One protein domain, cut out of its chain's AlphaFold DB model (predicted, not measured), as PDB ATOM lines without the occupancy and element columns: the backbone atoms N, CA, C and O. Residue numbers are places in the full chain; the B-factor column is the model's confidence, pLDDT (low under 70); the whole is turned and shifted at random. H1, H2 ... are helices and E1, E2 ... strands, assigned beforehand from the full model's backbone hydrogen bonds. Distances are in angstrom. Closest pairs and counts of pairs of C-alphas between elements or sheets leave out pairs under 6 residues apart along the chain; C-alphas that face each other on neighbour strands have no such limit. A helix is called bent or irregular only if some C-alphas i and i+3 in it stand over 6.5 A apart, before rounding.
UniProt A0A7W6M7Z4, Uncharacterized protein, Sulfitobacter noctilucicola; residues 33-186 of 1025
ATOM      1  N   PRO A  33      56.803  64.837  88.393       73.00
ATOM      2  CA  PRO A  33      56.524  64.118  87.143       73.00
ATOM      3  C   PRO A  33      56.985  62.652  87.157       73.00
ATOM      4  O   PRO A  33      56.329  61.787  86.583       73.00
ATOM      5  N   PHE A  34      58.071  62.348  87.877       74.44
ATOM      6  CA  PHE A  34      58.529  60.975  88.100       74.44
ATOM      7  C   PHE A  34      57.520  60.150  88.918       74.44
ATOM      8  O   PHE A  34      57.144  59.061  88.494       74.44
ATOM      9  N   ALA A  35      57.029  60.681  90.042       77.69
ATOM     10  CA  ALA A  35      56.034  59.999  90.871       77.69
ATOM     11  C   ALA A  35      54.678  59.851  90.155       77.69
ATOM     12  O   ALA A  35      54.022  58.823  90.308       77.69
ATOM     13  N   LYS A  36      54.286  60.821  89.311       79.56
ATOM     14  CA  LYS A  36      53.134  60.681  88.402       79.56
ATOM     15  C   LYS A  36      53.338  59.528  87.417       79.56
ATOM     16  O   LYS A  36      52.470  58.666  87.309       79.56
ATOM     17  N   ARG A  37      54.498  59.470  86.747       81.69
ATOM     18  CA  ARG A  37      54.845  58.394  85.803       81.69
ATOM     19  C   ARG A  37      54.832  57.018  86.478       81.69
ATOM     20  O   ARG A  37      54.266  56.092  85.909       81.69
ATOM     21  N   GLU A  38      55.396  56.874  87.680       82.69
ATOM     22  CA  GLU A  38      55.337  55.608  88.434       82.69
ATOM     23  C   GLU A  38      53.908  55.241  88.862       82.69
ATOM     24  O   GLU A  38      53.498  54.102  88.660       82.69
ATOM     25  N   ALA A  39      53.107  56.189  89.360       82.88
ATOM     26  CA  ALA A  39      51.711  55.924  89.723       82.88
ATOM     27  C   ALA A  39      50.850  55.503  88.513       82.88
ATOM     28  O   ALA A  39      49.973  54.647  88.642       82.88
ATOM     29  N   ARG A  40      51.116  56.062  87.323       85.06
ATOM     30  CA  ARG A  40      50.465  55.641  86.070       85.06
ATOM     31  C   ARG A  40      50.978  54.283  85.580       85.06
ATOM     32  O   ARG A  40      50.172  53.495  85.095       85.06
ATOM     33  N   LEU A  41      52.262  53.960  85.758       83.69
ATOM     34  CA  LEU A  41      52.774  52.609  85.485       83.69
ATOM     35  C   LEU A  41      52.137  51.562  86.400       83.69
ATOM     36  O   LEU A  41      51.682  50.544  85.895       83.69
ATOM     37  N   GLU A  42      52.021  51.814  87.705       84.56
ATOM     38  CA  GLU A  42      51.354  50.885  88.632       84.56
ATOM     39  C   GLU A  42      49.871  50.688  88.266       84.56
ATOM     40  O   GLU A  42      49.361  49.572  88.323       84.56
ATOM     41  N   PHE A  43      49.183  51.734  87.790       86.12
ATOM     42  CA  PHE A  43      47.819  51.614  87.262       86.12
ATOM     43  C   PHE A  43      47.728  50.709  86.014       86.12
ATOM     44  O   PHE A  43      46.814  49.887  85.920       86.12
ATOM     45  N   PHE A  44      48.661  50.831  85.061       83.88
ATOM     46  CA  PHE A  44      48.647  50.035  83.825       83.88
ATOM     47  C   PHE A  44      49.220  48.615  83.982       83.88
ATOM     48  O   PHE A  44      48.804  47.719  83.247       83.88
ATOM     49  N   LEU A  45      50.176  48.413  84.896       84.75
ATOM     50  CA  LEU A  45      51.032  47.219  84.972       84.75
ATOM     51  C   LEU A  45      50.943  46.461  86.311       84.75
ATOM     52  O   LEU A  45      51.432  45.334  86.398       84.75
ATOM     53  N   GLY A  46      50.342  47.055  87.348       83.50
ATOM     54  CA  GLY A  46      50.262  46.490  88.698       83.50
ATOM     55  C   GLY A  46      49.440  45.199  88.792       83.50
ATOM     56  O   GLY A  46      48.757  44.789  87.850       83.50
ATOM     57  N   ALA A  47      49.482  44.544  89.954       78.56
ATOM     58  CA  ALA A  47      48.939  43.190  90.133       78.56
ATOM     59  C   ALA A  47      47.415  43.060  89.899       78.56
ATOM     60  O   ALA A  47      46.959  41.992  89.496       78.56
ATOM     61  N   ASP A  48      46.650  44.136  90.107       78.69
ATOM     62  CA  ASP A  48      45.192  44.195  89.900       78.69
ATOM     63  C   ASP A  48      44.795  44.831  88.539       78.69
ATOM     64  O   ASP A  48      43.634  45.188  88.324       78.69
ATOM     65  N   SER A  49      45.749  45.020  87.616       83.19
ATOM     66  CA  SER A  49      45.544  45.736  86.344       83.19
ATOM     67  C   SER A  49      44.849  44.915  85.242       83.19
ATOM     68  O   SER A  49      44.770  43.678  85.267       83.19
ATOM     69  N   GLU A  50      44.406  45.606  84.184       80.44
ATOM     70  CA  GLU A  50      43.971  44.950  82.942       80.44
ATOM     71  C   GLU A  50      45.109  44.149  82.277       80.44
ATOM     72  O   GLU A  50      44.814  43.168  81.592       80.44
ATOM     73  N   LEU A  51      46.388  44.495  82.509       83.62
ATOM     74  CA  LEU A  51      47.528  43.718  82.010       83.62
ATOM     75  C   LEU A  51      47.640  42.373  82.727       83.62
ATOM     76  O   LEU A  51      47.742  41.342  82.066       83.62
ATOM     77  N   ALA A  52      47.578  42.368  84.061       83.38
ATOM     78  CA  ALA A  52      47.603  41.137  84.852       83.38
ATOM     79  C   ALA A  52      46.441  40.205  84.461       83.38
ATOM     80  O   ALA A  52      46.629  39.000  84.277       83.38
ATOM     81  N   THR A  53      45.260  40.784  84.225       82.94
ATOM     82  CA  THR A  53      44.084  40.056  83.723       82.94
ATOM     83  C   THR A  53      44.305  39.523  82.300       82.94
ATOM     84  O   THR A  53      44.022  38.360  82.026       82.94
ATOM     85  N   GLY A  54      44.833  40.344  81.384       82.50
ATOM     86  CA  GLY A  54      45.104  39.954  79.995       82.50
ATOM     87  C   GLY A  54      46.176  38.870  79.868       82.50
ATOM     88  O   GLY A  54      46.024  37.955  79.064       82.50
ATOM     89  N   LYS A  55      47.221  38.920  80.702       84.31
ATOM     90  CA  LYS A  55      48.251  37.879  80.807       84.31
ATOM     91  C   LYS A  55      47.660  36.540  81.246       84.31
ATOM     92  O   LYS A  55      47.912  35.536  80.588       84.31
ATOM     93  N   ALA A  56      46.829  36.533  82.291       84.25
ATOM     94  CA  ALA A  56      46.158  35.319  82.756       84.25
ATOM     95  C   ALA A  56      45.194  34.736  81.701       84.25
ATOM     96  O   ALA A  56      45.186  33.523  81.490       84.25
ATOM     97  N   ASP A  57      44.436  35.588  80.997       83.50
ATOM     98  CA  ASP A  57      43.559  35.162  79.895       83.50
ATOM     99  C   ASP A  57      44.357  34.573  78.711       83.50
ATOM    100  O   ASP A  57      43.912  33.599  78.101       83.50
ATOM    101  N   ILE A  58      45.543  35.113  78.395       81.56
ATOM    102  CA  ILE A  58      46.441  34.556  77.367       81.56
ATOM    103  C   ILE A  58      47.029  33.216  77.815       81.56
ATOM    104  O   ILE A  58      46.965  32.251  77.058       81.56
ATOM    105  N   GLU A  59      47.574  33.126  79.029       82.56
ATOM    106  CA  GLU A  59      48.194  31.896  79.542       82.56
ATOM    107  C   GLU A  59      47.180  30.743  79.617       82.56
ATOM    108  O   GLU A  59      47.486  29.630  79.194       82.56
ATOM    109  N   ALA A  60      45.939  31.021  80.032       81.12
ATOM    110  CA  ALA A  60      44.847  30.046  80.018       81.12
ATOM    111  C   ALA A  60      44.384  29.643  78.602       81.12
ATOM    112  O   ALA A  60      43.824  28.560  78.429       81.12
ATOM    113  N   ALA A  61      44.594  30.491  77.591       75.06
ATOM    114  CA  ALA A  61      44.220  30.215  76.203       75.06
ATOM    115  C   ALA A  61      45.359  29.605  75.359       75.06
ATOM    116  O   ALA A  61      45.092  29.114  74.265       75.06
ATOM    117  N   GLN A  62      46.606  29.604  75.843       73.00
ATOM    118  CA  GLN A  62      47.763  28.987  75.173       73.00
ATOM    119  C   GLN A  62      48.032  27.528  75.592       73.00
ATOM    120  O   GLN A  62      48.891  26.885  74.991       73.00
ATOM    121  N   ASP A  63      47.315  26.989  76.585       74.12
ATOM    122  CA  ASP A  63      47.480  25.613  77.089       74.12
ATOM    123  C   ASP A  63      46.879  24.557  76.133       74.12
ATOM    124  O   ASP A  63      45.884  23.891  76.425       74.12
ATOM    125  N   PHE A  64      47.452  24.445  74.927       69.00
ATOM    126  CA  PHE A  64      47.122  23.407  73.952       69.00
ATOM    127  C   PHE A  64      48.288  23.070  73.004       69.00
ATOM    128  O   PHE A  64      49.211  23.859  72.776       69.00
ATOM    129  N   THR A  65      48.226  21.870  72.427       67.75
ATOM    130  CA  THR A  65      49.180  21.348  71.439       67.75
ATOM    131  C   THR A  65      48.565  21.286  70.040       67.75
ATOM    132  O   THR A  65      47.390  20.959  69.871       67.75
ATOM    133  N   LEU A  66      49.379  21.570  69.025       67.00
ATOM    134  CA  LEU A  66      49.054  21.485  67.607       67.00
ATOM    135  C   LEU A  66      49.747  20.270  66.979       67.00
ATOM    136  O   LEU A  66      50.963  20.256  66.789       67.00
ATOM    137  N   ASP A  67      48.960  19.259  66.617       64.62
ATOM    138  CA  ASP A  67      49.433  18.039  65.953       64.62
ATOM    139  C   ASP A  67      49.685  18.270  64.454       64.62
ATOM    140  O   ASP A  67      48.897  17.887  63.585       64.62
ATOM    141  N   THR A  68      50.808  18.914  64.136       58.59
ATOM    142  CA  THR A  68      51.233  19.127  62.748       58.59
ATOM    143  C   THR A  68      51.667  17.809  62.089       58.59
ATOM    144  O   THR A  68      52.140  16.883  62.752       58.59
ATOM    145  N   ARG A  69      51.543  17.711  60.761       56.69
ATOM    146  CA  ARG A  69      52.184  16.647  59.969       56.69
ATOM    147  C   ARG A  69      53.321  17.225  59.146       56.69
ATOM    148  O   ARG A  69      53.117  18.173  58.383       56.69
ATOM    149  N   GLU A  70      54.493  16.608  59.234       56.97
ATOM    150  CA  GLU A  70      55.595  16.924  58.326       56.97
ATOM    151  C   GLU A  70      55.187  16.661  56.868       56.97
ATOM    152  O   GLU A  70      54.534  15.662  56.550       56.97
ATOM    153  N   LYS A  71      55.596  17.542  55.947       51.25
ATOM    154  CA  LYS A  71      55.367  17.323  54.513       51.25
ATOM    155  C   LYS A  71      56.189  16.122  54.046       51.25
ATOM    156  O   LYS A  71      57.382  16.262  53.791       51.25
ATOM    157  N   ALA A  72      55.515  14.978  53.892       47.56
ATOM    158  CA  ALA A  72      56.074  13.722  53.397       47.56
ATOM    159  C   ALA A  72      57.040  13.954  52.223       47.56
ATOM    160  O   ALA A  72      56.687  14.623  51.237       47.56
ATOM    161  N   THR A  73      58.256  13.419  52.347       45.81
ATOM    162  CA  THR A  73      59.329  13.656  51.380       45.81
ATOM    163  C   THR A  73      59.005  13.010  50.032       45.81
ATOM    164  O   THR A  73      58.070  12.214  49.898       45.81
ATOM    165  N   LEU A  74      59.801  13.319  49.002       39.25
ATOM    166  CA  LEU A  74      59.688  12.632  47.712       39.25
ATOM    167  C   LEU A  74      59.802  11.105  47.880       39.25
ATOM    168  O   LEU A  74      59.058  10.365  47.241       39.25
ATOM    169  N   TRP A  75      60.669  10.645  48.787       37.31
ATOM    170  CA  TRP A  75      60.873   9.227  49.068       37.31
ATOM    171  C   TRP A  75      59.714   8.590  49.834       37.31
ATOM    172  O   TRP A  75      59.299   7.497  49.464       37.31
ATOM    173  N   ASP A  76      59.115   9.263  50.821       43.50
ATOM    174  CA  ASP A  76      57.943   8.724  51.536       43.50
ATOM    175  C   ASP A  76      56.756   8.502  50.592       43.50
ATOM    176  O   ASP A  76      56.083   7.470  50.656       43.50
ATOM    177  N   LYS A  77      56.554   9.443  49.658       47.59
ATOM    178  CA  LYS A  77      55.519   9.372  48.618       47.59
ATOM    179  C   LYS A  77      55.785   8.252  47.612       47.59
ATOM    180  O   LYS A  77      54.862   7.514  47.277       47.59
ATOM    181  N   VAL A  78      57.035   8.083  47.172       43.06
ATOM    182  CA  VAL A  78      57.455   6.957  46.313       43.06
ATOM    183  C   VAL A  78      57.265   5.612  47.024       43.06
ATOM    184  O   VAL A  78      56.761   4.667  46.423       43.06
ATOM    185  N   MET A  79      57.590   5.535  48.315       40.59
ATOM    186  CA  MET A  79      57.499   4.316  49.131       40.59
ATOM    187  C   MET A  79      56.089   4.041  49.687       40.59
ATOM    188  O   MET A  79      55.923   3.103  50.467       40.59
ATOM    189  N   ARG A  80      55.076   4.842  49.313       46.44
ATOM    190  CA  ARG A  80      53.682   4.766  49.804       46.44
ATOM    191  C   ARG A  80      53.562   4.705  51.340       46.44
ATOM    192  O   ARG A  80      52.634   4.092  51.868       46.44
ATOM    193  N   ARG A  81      54.492   5.335  52.067       44.81
ATOM    194  CA  ARG A  81      54.409   5.458  53.530       44.81
ATOM    195  C   ARG A  81      53.268   6.427  53.896       44.81
ATOM    196  O   ARG A  81      53.001   7.347  53.120       44.81
ATOM    197  N   PRO A  82      52.574   6.239  55.037       46.16
ATOM    198  CA  PRO A  82      51.562   7.192  55.495       46.16
ATOM    199  C   PRO A  82      52.171   8.592  55.670       46.16
ATOM    200  O   PRO A  82      53.359   8.728  55.956       46.16
ATOM    201  N   GLU A  83      51.365   9.633  55.452       49.16
ATOM    202  CA  GLU A  83      51.856  11.005  55.276       49.16
ATOM    203  C   GLU A  83      52.490  11.618  56.534       49.16
ATOM    204  O   GLU A  83      51.806  12.241  57.347       49.16
ATOM    205  N   GLY A  84      53.817  11.518  56.615       54.22
ATOM    206  CA  GLY A  84      54.650  12.255  57.562       54.22
ATOM    207  C   GLY A  84      54.595  11.735  58.998       54.22
ATOM    208  O   GLY A  84      53.731  10.947  59.390       54.22
ATOM    209  N   LYS A  85      55.540  12.206  59.813       52.97
ATOM    210  CA  LYS A  85      55.449  12.071  61.265       52.97
ATOM    211  C   LYS A  85      54.435  13.094  61.783       52.97
ATOM    212  O   LYS A  85      54.420  14.240  61.330       52.97
ATOM    213  N   LEU A  86      53.607  12.684  62.743       53.00
ATOM    214  CA  LEU A  86      52.859  13.621  63.581       53.00
ATOM    215  C   LEU A  86      53.846  14.276  64.553       53.00
ATOM    216  O   LEU A  86      54.455  13.595  65.381       53.00
ATOM    217  N   VAL A  87      54.021  15.585  64.410       59.72
ATOM    218  CA  VAL A  87      54.854  16.430  65.263       59.72
ATOM    219  C   VAL A  87      53.911  17.324  66.056       59.72
ATOM    220  O   VAL A  87      53.417  18.336  65.558       59.72
ATOM    221  N   SER A  88      53.640  16.905  67.291       61.38
ATOM    222  CA  SER A  88      52.895  17.706  68.257       61.38
ATOM    223  C   SER A  88      53.779  18.862  68.717       61.38
ATOM    224  O   SER A  88      54.791  18.640  69.383       61.38
ATOM    225  N   MET A  89      53.432  20.081  68.315       63.50
ATOM    226  CA  MET A  89      54.079  21.310  68.771       63.50
ATOM    227  C   MET A  89      53.223  21.919  69.880       63.50
ATOM    228  O   MET A  89      52.018  22.095  69.699       63.50
ATOM    229  N   LYS A  90      53.809  22.275  71.025       68.00
ATOM    230  CA  LYS A  90      53.125  23.166  71.976       68.00
ATOM    231  C   LYS A  90      52.950  24.534  71.313       68.00
ATOM    232  O   LYS A  90      53.826  24.959  70.562       68.00
ATOM    233  N   TRP A  91      51.864  25.248  71.613       68.75
ATOM    234  CA  TRP A  91      51.723  26.636  71.150       68.75
ATOM    235  C   TRP A  91      52.888  27.514  71.648       68.75
ATOM    236  O   TRP A  91      53.488  28.266  70.880       68.75
ATOM    237  N   LYS A  92      53.246  27.345  72.927       72.12
ATOM    238  CA  LYS A  92      54.383  27.962  73.618       72.12
ATOM    239  C   LYS A  92      55.459  26.909  73.893       72.12
ATOM    240  O   LYS A  92      55.171  25.909  74.548       72.12
ATOM    241  N   ALA A  93      56.687  27.146  73.435       70.06
ATOM    242  CA  ALA A  93      57.831  26.286  73.744       70.06
ATOM    243  C   ALA A  93      58.414  26.594  75.138       70.06
ATOM    244  O   ALA A  93      58.472  27.756  75.556       70.06
ATOM    245  N   ASP A  94      58.892  25.564  75.835       69.88
ATOM    246  CA  ASP A  94      59.633  25.665  77.096       69.88
ATOM    247  C   ASP A  94      61.067  25.107  76.971       69.88
ATOM    248  O   ASP A  94      61.495  24.666  75.907       69.88
ATOM    249  N   ASP A  95      61.846  25.159  78.056       66.38
ATOM    250  CA  ASP A  95      63.264  24.762  78.042       66.38
ATOM    251  C   ASP A  95      63.490  23.254  77.809       66.38
ATOM    252  O   ASP A  95      64.620  22.849  77.546       66.38
ATOM    253  N   SER A  96      62.444  22.420  77.891       64.94
ATOM    254  CA  SER A  96      62.502  20.991  77.549       64.94
ATOM    255  C   SER A  96      62.230  20.699  76.069       64.94
ATOM    256  O   SER A  96      62.578  19.614  75.603       64.94
ATOM    257  N   ASP A  97      61.672  21.661  75.326       65.00
ATOM    258  CA  ASP A  97      61.512  21.570  73.867       65.00
ATOM    259  C   ASP A  97      62.794  21.982  73.119       65.00
ATOM    260  O   ASP A  97      62.942  21.705  71.928       65.00
ATOM    261  N   LEU A  98      63.740  22.631  73.809       63.94
ATOM    262  CA  LEU A  98      65.011  23.057  73.230       63.94
ATOM    263  C   LEU A  98      65.966  21.867  73.011       63.94
ATOM    264  O   LEU A  98      66.126  21.017  73.892       63.94
ATOM    265  N   PRO A  99      66.672  21.802  71.866       56.94
ATOM    266  CA  PRO A  99      67.627  20.731  71.606       56.94
ATOM    267  C   PRO A  99      68.814  20.790  72.577       56.94
ATOM    268  O   PRO A  99      69.519  21.793  72.664       56.94
ATOM    269  N   TYR A 100      69.102  19.657  73.230       42.12
ATOM    270  CA  TYR A 100      70.161  19.487  74.245       42.12
ATOM    271  C   TYR A 100      71.579  19.905  73.779       42.12
ATOM    272  O   TYR A 100      72.473  20.109  74.595       42.12
ATOM    273  N   PHE A 101      71.785  20.041  72.464       35.78
ATOM    274  CA  PHE A 101      72.990  20.595  71.842       35.78
ATOM    275  C   PHE A 101      72.638  21.596  70.723       35.78
ATOM    276  O   PHE A 101      72.983  21.382  69.561       35.78
ATOM    277  N   GLY A 102      71.951  22.690  71.065       47.03
ATOM    278  CA  GLY A 102      71.662  23.797  70.145       47.03
ATOM    279  C   GLY A 102      71.729  25.185  70.791       47.03
ATOM    280  O   GLY A 102      71.952  25.326  71.993       47.03
ATOM    281  N   HIS A 103      71.556  26.217  69.962       52.88
ATOM    282  CA  HIS A 103      71.492  27.635  70.355       52.88
ATOM    283  C   HIS A 103      70.170  28.295  69.910       52.88
ATOM    284  O   HIS A 103      70.054  29.519  69.819       52.88
ATOM    285  N   ASP A 104      69.155  27.475  69.643       59.69
ATOM    286  CA  ASP A 104      67.804  27.945  69.371       59.69
ATOM    287  C   ASP A 104      67.206  28.582  70.632       59.69
ATOM    288  O   ASP A 104      67.438  28.128  71.753       59.69
ATOM    289  N   MET A 105      66.405  29.628  70.452       65.38
ATOM    290  CA  MET A 105      65.598  30.205  71.526       65.38
ATOM    291  C   MET A 105      64.222  29.530  71.542       65.38
ATOM    292  O   MET A 105      63.777  29.013  70.517       65.38
ATOM    293  N   ARG A 106      63.482  29.622  72.658       68.94
ATOM    294  CA  ARG A 106      62.062  29.192  72.712       68.94
ATOM    295  C   ARG A 106      61.258  29.781  71.546       68.94
ATOM    296  O   ARG A 106      60.490  29.082  70.898       68.94
ATOM    297  N   ALA A 107      61.558  31.034  71.197       68.12
ATOM    298  CA  ALA A 107      60.931  31.755  70.097       68.12
ATOM    299  C   ALA A 107      61.171  31.167  68.689       68.12
ATOM    300  O   ALA A 107      60.530  31.581  67.720       68.12
ATOM    301  N   ASP A 108      62.131  30.255  68.518       68.81
ATOM    302  CA  ASP A 108      62.350  29.523  67.263       68.81
ATOM    303  C   ASP A 108      61.459  28.271  67.154       68.81
ATOM    304  O   ASP A 108      61.148  27.857  66.038       68.81
ATOM    305  N   HIS A 109      61.003  27.727  68.292       70.94
ATOM    306  CA  HIS A 109      60.212  26.490  68.403       70.94
ATOM    307  C   HIS A 109      58.732  26.717  68.773       70.94
ATOM    308  O   HIS A 109      57.918  25.818  68.589       70.94
ATOM    309  N   GLU A 110      58.360  27.907  69.256       72.56
ATOM    310  CA  GLU A 110      56.959  28.305  69.488       72.56
ATOM    311  C   GLU A 110      56.176  28.521  68.174       72.56
ATOM    312  O   GLU A 110      56.760  28.767  67.113       72.56
ATOM    313  N   VAL A 111      54.841  28.462  68.227       71.38
ATOM    314  CA  VAL A 111      53.978  28.635  67.046       71.38
ATOM    315  C   VAL A 111      53.579  30.104  66.894       71.38
ATOM    316  O   VAL A 111      52.677  30.597  67.564       71.38
ATOM    317  N   ASP A 112      54.258  30.810  65.987       71.75
ATOM    318  CA  ASP A 112      54.149  32.268  65.840       71.75
ATOM    319  C   ASP A 112      53.997  32.765  64.386       71.75
ATOM    320  O   ASP A 112      53.825  33.966  64.158       71.75
ATOM    321  N   THR A 113      54.005  31.875  63.384       70.50
ATOM    322  CA  THR A 113      53.705  32.215  61.986       70.50
ATOM    323  C   THR A 113      52.740  31.230  61.321       70.50
ATOM    324  O   THR A 113      52.700  30.037  61.608       70.50
ATOM    325  N   VAL A 114      52.018  31.715  60.305       64.94
ATOM    326  CA  VAL A 114      51.127  30.901  59.448       64.94
ATOM    327  C   VAL A 114      51.872  29.755  58.734       64.94
ATOM    328  O   VAL A 114      51.250  28.796  58.285       64.94
ATOM    329  N   ALA A 115      53.204  29.823  58.624       64.56
ATOM    330  CA  ALA A 115      54.000  28.751  58.033       64.56
ATOM    331  C   ALA A 115      54.156  27.532  58.961       64.56
ATOM    332  O   ALA A 115      54.302  26.423  58.448       64.56
ATOM    333  N   ASP A 116      54.102  27.730  60.283       66.00
ATOM    334  CA  ASP A 116      54.312  26.678  61.286       66.00
ATOM    335  C   ASP A 116      53.091  25.736  61.383       66.00
ATOM    336  O   ASP A 116      53.240  24.524  61.493       66.00
ATOM    337  N   VAL A 117      51.873  26.277  61.241       61.41
ATOM    338  CA  VAL A 117      50.597  25.521  61.310       61.41
ATOM    339  C   VAL A 117      50.342  24.662  60.052       61.41
ATOM    340  O   VAL A 117      49.543  23.725  60.063       61.41
ATOM    341  N   GLY A 118      51.047  24.943  58.952       54.31
ATOM    342  CA  GLY A 118      50.961  24.183  57.704       54.31
ATOM    343  C   GLY A 118      49.693  24.435  56.870       54.31
ATOM    344  O   GLY A 118      48.862  25.283  57.166       54.31
ATOM    345  N   GLN A 119      49.560  23.694  55.764       49.78
ATOM    346  CA  GLN A 119      48.436  23.807  54.810       49.78
ATOM    347  C   GLN A 119      47.380  22.696  54.986       49.78
ATOM    348  O   GLN A 119      46.565  22.478  54.095       49.78
ATOM    349  N   GLY A 120      47.445  21.948  56.092       53.03
ATOM    350  CA  GLY A 120      46.647  20.747  56.349       53.03
ATOM    351  C   GLY A 120      46.034  20.762  57.746       53.03
ATOM    352  O   GLY A 120      46.333  19.876  58.533       53.03
ATOM    353  N   ASN A 121      45.248  21.807  58.018       53.66
ATOM    354  CA  ASN A 121      44.406  22.070  59.190       53.66
ATOM    355  C   ASN A 121      44.628  21.194  60.441       53.66
ATOM    356  O   ASN A 121      44.059  20.108  60.560       53.66
ATOM    357  N   VAL A 122      45.256  21.784  61.457       55.09
ATOM    358  CA  VAL A 122      44.702  21.689  62.814       55.09
ATOM    359  C   VAL A 122      43.837  22.932  63.013       55.09
ATOM    360  O   VAL A 122      44.335  24.052  62.897       55.09
ATOM    361  N   GLU A 123      42.539  22.763  63.255       59.81
ATOM    362  CA  GLU A 123      41.663  23.892  63.584       59.81
ATOM    363  C   GLU A 123      41.928  24.325  65.031       59.81
ATOM    364  O   GLU A 123      41.590  23.609  65.974       59.81
ATOM    365  N   VAL A 124      42.526  25.508  65.214       65.12
ATOM    366  CA  VAL A 124      42.549  26.178  66.525       65.12
ATOM    367  C   VAL A 124      41.090  26.392  66.948       65.12
ATOM    368  O   VAL A 124      40.345  27.002  66.174       65.12
ATOM    369  N   PRO A 125      40.648  25.918  68.129       74.44
ATOM    370  CA  PRO A 125      39.245  26.018  68.511       74.44
ATOM    371  C   PRO A 125      38.768  27.472  68.502       74.44
ATOM    372  O   PRO A 125      39.417  28.349  69.070       74.44
ATOM    373  N   GLU A 126      37.614  27.734  67.886       76.44
ATOM    374  CA  GLU A 126      37.092  29.097  67.702       76.44
ATOM    375  C   GLU A 126      36.915  29.839  69.043       76.44
ATOM    376  O   GLU A 126      37.145  31.042  69.139       76.44
ATOM    377  N   THR A 127      36.590  29.117  70.119       77.19
ATOM    378  CA  THR A 127      36.556  29.645  71.493       77.19
ATOM    379  C   THR A 127      37.919  30.146  71.971       77.19
ATOM    380  O   THR A 127      37.996  31.201  72.594       77.19
ATOM    381  N   THR A 128      38.988  29.413  71.659       73.50
ATOM    382  CA  THR A 128      40.371  29.735  72.033       73.50
ATOM    383  C   THR A 128      40.902  30.901  71.205       73.50
ATOM    384  O   THR A 128      41.479  31.834  71.757       73.50
ATOM    385  N   LEU A 129      40.624  30.916  69.896       75.62
ATOM    386  CA  LEU A 129      40.981  32.028  69.012       75.62
ATOM    387  C   LEU A 129      40.288  33.336  69.433       75.62
ATOM    388  O   LEU A 129      40.927  34.389  69.469       75.62
ATOM    389  N   ASN A 130      39.005  33.272  69.804       80.94
ATOM    390  CA  ASN A 130      38.266  34.427  70.320       80.94
ATOM    391  C   ASN A 130      38.792  34.900  71.687       80.94
ATOM    392  O   ASN A 130      38.878  36.106  71.909       80.94
ATOM    393  N   ALA A 131      39.183  33.984  72.583       78.62
ATOM    394  CA  ALA A 131      39.793  34.332  73.868       78.62
ATOM    395  C   ALA A 131      41.153  35.031  73.687       78.62
ATOM    396  O   ALA A 131      41.356  36.117  74.229       78.62
ATOM    397  N   LEU A 132      42.040  34.466  72.854       78.38
ATOM    398  CA  LEU A 132      43.326  35.075  72.498       78.38
ATOM    399  C   LEU A 132      43.134  36.464  71.876       78.38
ATOM    400  O   LEU A 132      43.778  37.416  72.312       78.38
ATOM    401  N   THR A 133      42.218  36.602  70.911       83.44
ATOM    402  CA  THR A 133      41.920  37.892  70.262       83.44
ATOM    403  C   THR A 133      41.454  38.929  71.286       83.44
ATOM    404  O   THR A 133      42.020  40.016  71.356       83.44
ATOM    405  N   ALA A 134      40.490  38.577  72.144       82.94
ATOM    406  CA  ALA A 134      39.955  39.488  73.153       82.94
ATOM    407  C   ALA A 134      40.985  39.892  74.225       82.94
ATOM    408  O   ALA A 134      40.903  40.999  74.759       82.94
ATOM    409  N   ALA A 135      41.946  39.025  74.553       82.00
ATOM    410  CA  ALA A 135      43.027  39.353  75.478       82.00
ATOM    411  C   ALA A 135      44.104  40.236  74.814       82.00
ATOM    412  O   ALA A 135      44.544  41.222  75.412       82.00
ATOM    413  N   PHE A 136      44.454  39.966  73.550       82.56
ATOM    414  CA  PHE A 136      45.329  40.839  72.759       82.56
ATOM    415  C   PHE A 136      44.725  42.230  72.533       82.56
ATOM    416  O   PHE A 136      45.447  43.217  72.655       82.56
ATOM    417  N   ASP A 137      43.417  42.338  72.288       84.75
ATOM    418  CA  ASP A 137      42.725  43.627  72.155       84.75
ATOM    419  C   ASP A 137      42.834  44.482  73.433       84.75
ATOM    420  O   ASP A 137      42.965  45.705  73.335       84.75
ATOM    421  N   ARG A 138      42.866  43.870  74.631       84.69
ATOM    422  CA  ARG A 138      43.124  44.598  75.892       84.69
ATOM    423  C   ARG A 138      44.563  45.096  75.987       84.69
ATOM    424  O   ARG A 138      44.767  46.269  76.278       84.69
ATOM    425  N   ILE A 139      45.559  44.254  75.698       85.19
ATOM    426  CA  ILE A 139      46.981  44.654  75.745       85.19
ATOM    427  C   ILE A 139      47.279  45.731  74.688       85.19
ATOM    428  O   ILE A 139      47.952  46.724  74.972       85.19
ATOM    429  N   MET A 140      46.691  45.612  73.493       84.75
ATOM    430  CA  MET A 140      46.699  46.674  72.487       84.75
ATOM    431  C   MET A 140      46.032  47.948  73.016       84.75
ATOM    432  O   MET A 140      46.615  49.027  72.890       84.75
ATOM    433  N   GLY A 141      44.859  47.836  73.647       85.12
ATOM    434  CA  GLY A 141      44.153  48.939  74.301       85.12
ATOM    435  C   GLY A 141      45.006  49.671  75.339       85.12
ATOM    436  O   GLY A 141      45.087  50.897  75.290       85.12
ATOM    437  N   LEU A 142      45.705  48.942  76.211       86.00
ATOM    438  CA  LEU A 142      46.653  49.492  77.187       86.00
ATOM    439  C   LEU A 142      47.825  50.203  76.505       86.00
ATOM    440  O   LEU A 142      48.128  51.345  76.849       86.00
ATOM    441  N   SER A 143      48.424  49.596  75.473       85.19
ATOM    442  CA  SER A 143      49.496  50.245  74.705       85.19
ATOM    443  C   SER A 143      49.032  51.551  74.044       85.19
ATOM    444  O   SER A 143      49.792  52.517  73.987       85.19
ATOM    445  N   TYR A 144      47.767  51.626  73.608       84.69
ATOM    446  CA  TYR A 144      47.159  52.857  73.101       84.69
ATOM    447  C   TYR A 144      46.844  53.867  74.210       84.69
ATOM    448  O   TYR A 144      46.962  55.062  73.948       84.69
ATOM    449  N   GLN A 145      46.466  53.439  75.417       85.25
ATOM    450  CA  GLN A 145      46.270  54.341  76.558       85.25
ATOM    451  C   GLN A 145      47.604  54.979  76.965       85.25
ATOM    452  O   GLN A 145      47.726  56.199  76.898       85.25
ATOM    453  N   MET A 146      48.643  54.176  77.225       84.88
ATOM    454  CA  MET A 146      49.998  54.669  77.520       84.88
ATOM    455  C   MET A 146      50.524  55.604  76.415       84.88
ATOM    456  O   MET A 146      51.066  56.666  76.703       84.88
ATOM    457  N   ALA A 147      50.295  55.270  75.139       81.25
ATOM    458  CA  ALA A 147      50.703  56.087  73.991       81.25
ATOM    459  C   ALA A 147      49.942  57.422  73.825       81.25
ATOM    460  O   ALA A 147      50.318  58.208  72.943       81.25
ATOM    461  N   ASN A 148      48.881  57.666  74.597       80.75
ATOM    462  CA  ASN A 148      48.098  58.906  74.589       80.75
ATOM    463  C   ASN A 148      48.073  59.618  75.957       80.75
ATOM    464  O   ASN A 148      47.473  60.689  76.039       80.75
ATOM    465  N   GLU A 149      48.705  59.063  76.995       80.88
ATOM    466  CA  GLU A 149      48.802  59.710  78.305       80.88
ATOM    467  C   GLU A 149      49.751  60.916  78.223       80.88
ATOM    468  O   GLU A 149      50.859  60.817  77.679       80.88
ATOM    469  N   LEU A 150      49.302  62.064  78.734       76.81
ATOM    470  CA  LEU A 150      50.021  63.334  78.637       76.81
ATOM    471  C   LEU A 150      50.581  63.772  79.990       76.81
ATOM    472  O   LEU A 150      49.975  63.518  81.031       76.81
ATOM    473  N   ASP A 151      51.727  64.445  79.958       76.00
ATOM    474  CA  ASP A 151      52.301  65.132  81.118       76.00
ATOM    475  C   ASP A 151      51.671  66.526  81.347       76.00
ATOM    476  O   ASP A 151      50.823  66.989  80.578       76.00
ATOM    477  N   ASP A 152      52.084  67.203  82.423       69.06
ATOM    478  CA  ASP A 152      51.573  68.527  82.817       69.06
ATOM    479  C   ASP A 152      51.876  69.640  81.784       69.06
ATOM    480  O   ASP A 152      51.199  70.675  81.759       69.06
ATOM    481  N   GLU A 153      52.882  69.436  80.926       65.56
ATOM    482  CA  GLU A 153      53.300  70.364  79.867       65.56
ATOM    483  C   GLU A 153      52.556  70.101  78.539       65.56
ATOM    484  O   GLU A 153      52.583  70.933  77.629       65.56
ATOM    485  N   GLY A 154      51.829  68.978  78.444       63.03
ATOM    486  CA  GLY A 154      51.127  68.515  77.245       63.03
ATOM    487  C   GLY A 154      51.976  67.636  76.318       63.03
ATOM    488  O   GLY A 154      51.535  67.336  75.205       63.03
ATOM    489  N   GLY A 155      53.170  67.226  76.757       69.00
ATOM    490  CA  GLY A 155      53.987  66.200  76.111       69.00
ATOM    491  C   GLY A 155      53.444  64.788  76.356       69.00
ATOM    492  O   GLY A 155      52.426  64.598  77.022       69.00
ATOM    493  N   ARG A 156      54.095  63.767  75.784       76.62
ATOM    494  CA  ARG A 156      53.731  62.351  76.002       76.62
ATOM    495  C   ARG A 156      54.441  61.834  77.252       76.62
ATOM    496  O   ARG A 156      55.665  61.722  77.240       76.62
ATOM    497  N   MET A 157      53.678  61.420  78.268       82.38
ATOM    498  CA  MET A 157      54.227  60.882  79.523       82.38
ATOM    499  C   MET A 157      55.037  59.589  79.311       82.38
ATOM    500  O   MET A 157      55.974  59.307  80.059       82.38
ATOM    501  N   PHE A 158      54.690  58.814  78.279       84.88
ATOM    502  CA  PHE A 158      55.406  57.608  77.876       84.88
ATOM    503  C   PHE A 158      55.921  57.741  76.444       84.88
ATOM    504  O   PHE A 158      55.155  57.966  75.498       84.88
ATOM    505  N   SER A 159      57.230  57.559  76.272       84.25
ATOM    506  CA  SER A 159      57.817  57.391  74.946       84.25
ATOM    507  C   SER A 159      57.466  56.013  74.370       84.25
ATOM    508  O   SER A 159      57.069  55.095  75.089       84.25
ATOM    509  N   ASP A 160      57.649  55.833  73.060       82.56
ATOM    510  CA  ASP A 160      57.475  54.510  72.442       82.56
ATOM    511  C   ASP A 160      58.472  53.478  73.016       82.56
ATOM    512  O   ASP A 160      58.173  52.286  73.060       82.56
ATOM    513  N   GLU A 161      59.623  53.953  73.505       79.81
ATOM    514  CA  GLU A 161      60.657  53.172  74.187       79.81
ATOM    515  C   GLU A 161      60.237  52.755  75.604       79.81
ATOM    516  O   GLU A 161      60.472  51.616  76.003       79.81
ATOM    517  N   ASP A 162      59.545  53.618  76.355       82.88
ATOM    518  CA  ASP A 162      58.928  53.220  77.626       82.88
ATOM    519  C   ASP A 162      57.851  52.155  77.391       82.88
ATOM    520  O   ASP A 162      57.812  51.140  78.076       82.88
ATOM    521  N   ILE A 163      57.005  52.322  76.373       86.56
ATOM    522  CA  ILE A 163      55.957  51.338  76.060       86.56
ATOM    523  C   ILE A 163      56.579  50.004  75.611       86.56
ATOM    524  O   ILE A 163      56.076  48.938  75.970       86.56
ATOM    525  N   ARG A 164      57.710  50.023  74.893       87.06
ATOM    526  CA  ARG A 164      58.504  48.813  74.629       87.06
ATOM    527  C   ARG A 164      59.017  48.183  75.925       87.06
ATOM    528  O   ARG A 164      58.736  47.012  76.165       87.06
ATOM    529  N   ARG A 165      59.758  48.937  76.740       85.00
ATOM    530  CA  ARG A 165      60.490  48.423  77.909       85.00
ATOM    531  C   ARG A 165      59.581  47.958  79.047       85.00
ATOM    532  O   ARG A 165      59.876  46.928  79.645       85.00
ATOM    533  N   GLU A 166      58.518  48.703  79.343       85.88
ATOM    534  CA  GLU A 166      57.680  48.474  80.527       85.88
ATOM    535  C   GLU A 166      56.464  47.563  80.231       85.88
ATOM    536  O   GLU A 166      55.986  46.892  81.140       85.88
ATOM    537  N   LEU A 167      55.965  47.503  78.980       88.44
ATOM    538  CA  LEU A 167      54.786  46.694  78.600       88.44
ATOM    539  C   LEU A 167      55.127  45.492  77.702       88.44
ATOM    540  O   LEU A 167      54.780  44.363  78.040       88.44
ATOM    541  N   TRP A 168      55.779  45.697  76.551       88.25
ATOM    542  CA  TRP A 168      55.929  44.626  75.547       88.25
ATOM    543  C   TRP A 168      57.108  43.679  75.810       88.25
ATOM    544  O   TRP A 168      56.942  42.461  75.750       88.25
ATOM    545  N   ALA A 169      58.289  44.211  76.129       83.44
ATOM    546  CA  ALA A 169      59.489  43.410  76.372       83.44
ATOM    547  C   ALA A 169      59.362  42.437  77.571       83.44
ATOM    548  O   ALA A 169      59.859  41.314  77.451       83.44
ATOM    549  N   PRO A 170      58.679  42.773  78.690       85.12
ATOM    550  CA  PRO A 170      58.426  41.818  79.769       85.12
ATOM    551  C   PRO A 170      57.578  40.629  79.302       85.12
ATOM    552  O   PRO A 170      57.997  39.488  79.482       85.12
ATOM    553  N   LEU A 171      56.464  40.877  78.599       83.81
ATOM    554  CA  LEU A 171      55.577  39.823  78.082       83.81
ATOM    555  C   LEU A 171      56.297  38.839  77.142       83.81
ATOM    556  O   LEU A 171      55.968  37.653  77.134       83.81
ATOM    557  N   VAL A 172      57.281  39.311  76.371       81.31
ATOM    558  CA  VAL A 172      58.120  38.460  75.507       81.31
ATOM    559  C   VAL A 172      59.173  37.697  76.315       81.31
ATOM    560  O   VAL A 172      59.357  36.500  76.100       81.31
ATOM    561  N   ARG A 173      59.843  38.336  77.284       77.19
ATOM    562  CA  ARG A 173      60.873  37.686  78.127       77.19
ATOM    563  C   ARG A 173      60.291  36.627  79.069       77.19
ATOM    564  O   ARG A 173      60.937  35.618  79.333       77.19
ATOM    565  N   GLU A 174      59.054  36.812  79.523       76.50
ATOM    566  CA  GLU A 174      58.269  35.801  80.250       76.50
ATOM    567  C   GLU A 174      57.662  34.729  79.317       76.50
ATOM    568  O   GLU A 174      57.163  33.688  79.766       76.50
ATOM    569  N   GLY A 175      57.703  34.963  78.001       72.81
ATOM    570  CA  GLY A 175      57.094  34.115  76.981       72.81
ATOM    571  C   GLY A 175      55.566  34.066  77.062       72.81
ATOM    572  O   GLY A 175      54.975  33.066  76.671       72.81
ATOM    573  N   THR A 176      54.904  35.071  77.640       80.75
ATOM    574  CA  THR A 176      53.436  35.200  77.586       80.75
ATOM    575  C   THR A 176      52.985  35.466  76.146       80.75
ATOM    576  O   THR A 176      51.931  34.981  75.736       80.75
ATOM    577  N   ILE A 177      53.786  36.181  75.347       78.81
ATOM    578  CA  ILE A 177      53.535  36.387  73.913       78.81
ATOM    579  C   ILE A 177      54.795  36.126  73.069       78.81
ATOM    580  O   ILE A 177      55.891  36.494  73.496       78.81
ATOM    581  N   PRO A 178      54.654  35.566  71.854       77.50
ATOM    582  CA  PRO A 178      55.736  35.510  70.879       77.50
ATOM    583  C   PRO A 178      56.033  36.901  70.297       77.50
ATOM    584  O   PRO A 178      55.127  37.699  70.039       77.50
ATOM    585  N   GLU A 179      57.300  37.170  69.978       79.75
ATOM    586  CA  GLU A 179      57.763  38.449  69.399       79.75
ATOM    587  C   GLU A 179      57.065  38.801  68.063       79.75
ATOM    588  O   GLU A 179      56.909  39.972  67.714       79.75
ATOM    589  N   ASN A 180      56.613  37.795  67.303       80.81
ATOM    590  CA  ASN A 180      55.852  37.977  66.057       80.81
ATOM    591  C   ASN A 180      54.452  38.599  66.276       80.81
ATOM    592  O   ASN A 180      53.885  39.134  65.324       80.81
ATOM    593  N   LEU A 181      53.905  38.573  67.501       78.75
ATOM    594  CA  LEU A 181      52.645  39.244  67.858       78.75
ATOM    595  C   LEU A 181      52.848  40.642  68.474       78.75
ATOM    596  O   LEU A 181      51.871  41.366  68.672       78.75
ATOM    597  N   VAL A 182      54.091  41.068  68.724       84.25
ATOM    598  CA  VAL A 182      54.389  42.439  69.164       84.25
ATOM    599  C   VAL A 182      54.295  43.402  67.970       84.25
ATOM    600  O   VAL A 182      54.927  43.161  66.930       84.25
ATOM    601  N   PRO A 183      53.568  44.535  68.083       86.50
ATOM    602  CA  PRO A 183      53.477  45.518  67.008       86.50
ATOM    603  C   PRO A 183      54.857  45.985  66.523       86.50
ATOM    604  O   PRO A 183      55.744  46.273  67.324       86.50
ATOM    605  N   GLN A 184      55.025  46.150  65.205       82.44
ATOM    606  CA  GLN A 184      56.300  46.525  64.554       82.44
ATOM    607  C   GLN A 184      56.987  47.769  65.165       82.44
ATOM    608  O   GLN A 184      58.196  47.915  65.040       82.44
ATOM    609  N   ARG A 185      56.218  48.661  65.807       82.62
ATOM    610  CA  ARG A 185      56.694  49.874  66.495       82.62
ATOM    611  C   ARG A 185      57.433  49.594  67.812       82.62
ATOM    612  O   ARG A 185      58.269  50.400  68.192       82.62
ATOM    613  N   PHE A 186      57.106  48.495  68.493       86.38
ATOM    614  CA  PHE A 186      57.584  48.173  69.846       86.38
ATOM    615  C   PHE A 186      58.414  46.877  69.910       86.38
ATOM    616  O   PHE A 186      58.996  46.578  70.943       86.38
TER     617      PHE A 186
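What this domain is: This is residues 33 to 186 of the 1025 residues of an uncharacterized protein of Sulfitobacter noctilucicola (UniProt A0A7W6M7Z4). The model is long and narrow: at one end H1 and H2 follow each other roughly in line, with H5 folded back beside H2 and H6 near the far end of H5, and at the other end a two-stranded ribbon, E1 and E2, has H3 at its tip. H4 and long loops lie between E2 and H5. The printed part has 154 residues with six named helices and two named strands, in the order H1 H2 E1 H3 E2 H4 H5 H6 along the chain; the class is mostly helix, with helices holding 69 and strands 10 of the 79 residues in named elements, and the sheet E1 - E2 is antiparallel. It is loose, with a radius of gyration of the C-alphas of 19.9 A and spans of 73 by 36 by 24 A.

Where its parts are: H1, residues 33 to 45, begins at C-alpha 33 (56.524, 64.118, 87.143) and is 17.9 A long. H2, residues 50 to 61, is 16.2 A long. E1 is residues 65 to 69, H3 74 to 78, E2 86 to 90 and H4 106 to 109. H5, residues 126 to 146, is 30.3 A long. H6, residues 160 to 173, 18.1 A long, ends at C-alpha 173 (60.873, 37.686, 78.127); it is irregular, but only just: C-alphas 166 and 169 are 6.8 A apart.

How they stand to each other: H1 and H2 touch only at the corner by their link, closest at the C-alphas of Leu 45 and Leu 51, 5.8 A. H2 and H5 touch, closest at the C-alphas of Gly 54 and Ala 135, 5.0 A, at a shallow tilt of 22 degrees, opposite ways. The helical hairpin H5 and H6 only just touches, with 3 pairs of C-alphas within 8 A, closest Ser 143 and Ile 163, 6.7 A. E1 and E2 are antiparallel, with N 66 and O 89 within hydrogen-bond range at 2.8 A. H3 and H4 touch no helix. Every O i to N i+4 pair is within range in H1, H2, H3 and H5, 7 of 10 in H6; H4 is too short for one.

The domain as a whole: The C-alphas of Met 79 and Glu 153, the two farthest apart, are 73.0 A apart. The printed part has no cut. The links E2 to H4, H4 to H5 and H5 to H6 are long. Mean pLDDT of the printed part is 71.9; 58 residues are under 70, among them 64 to 91.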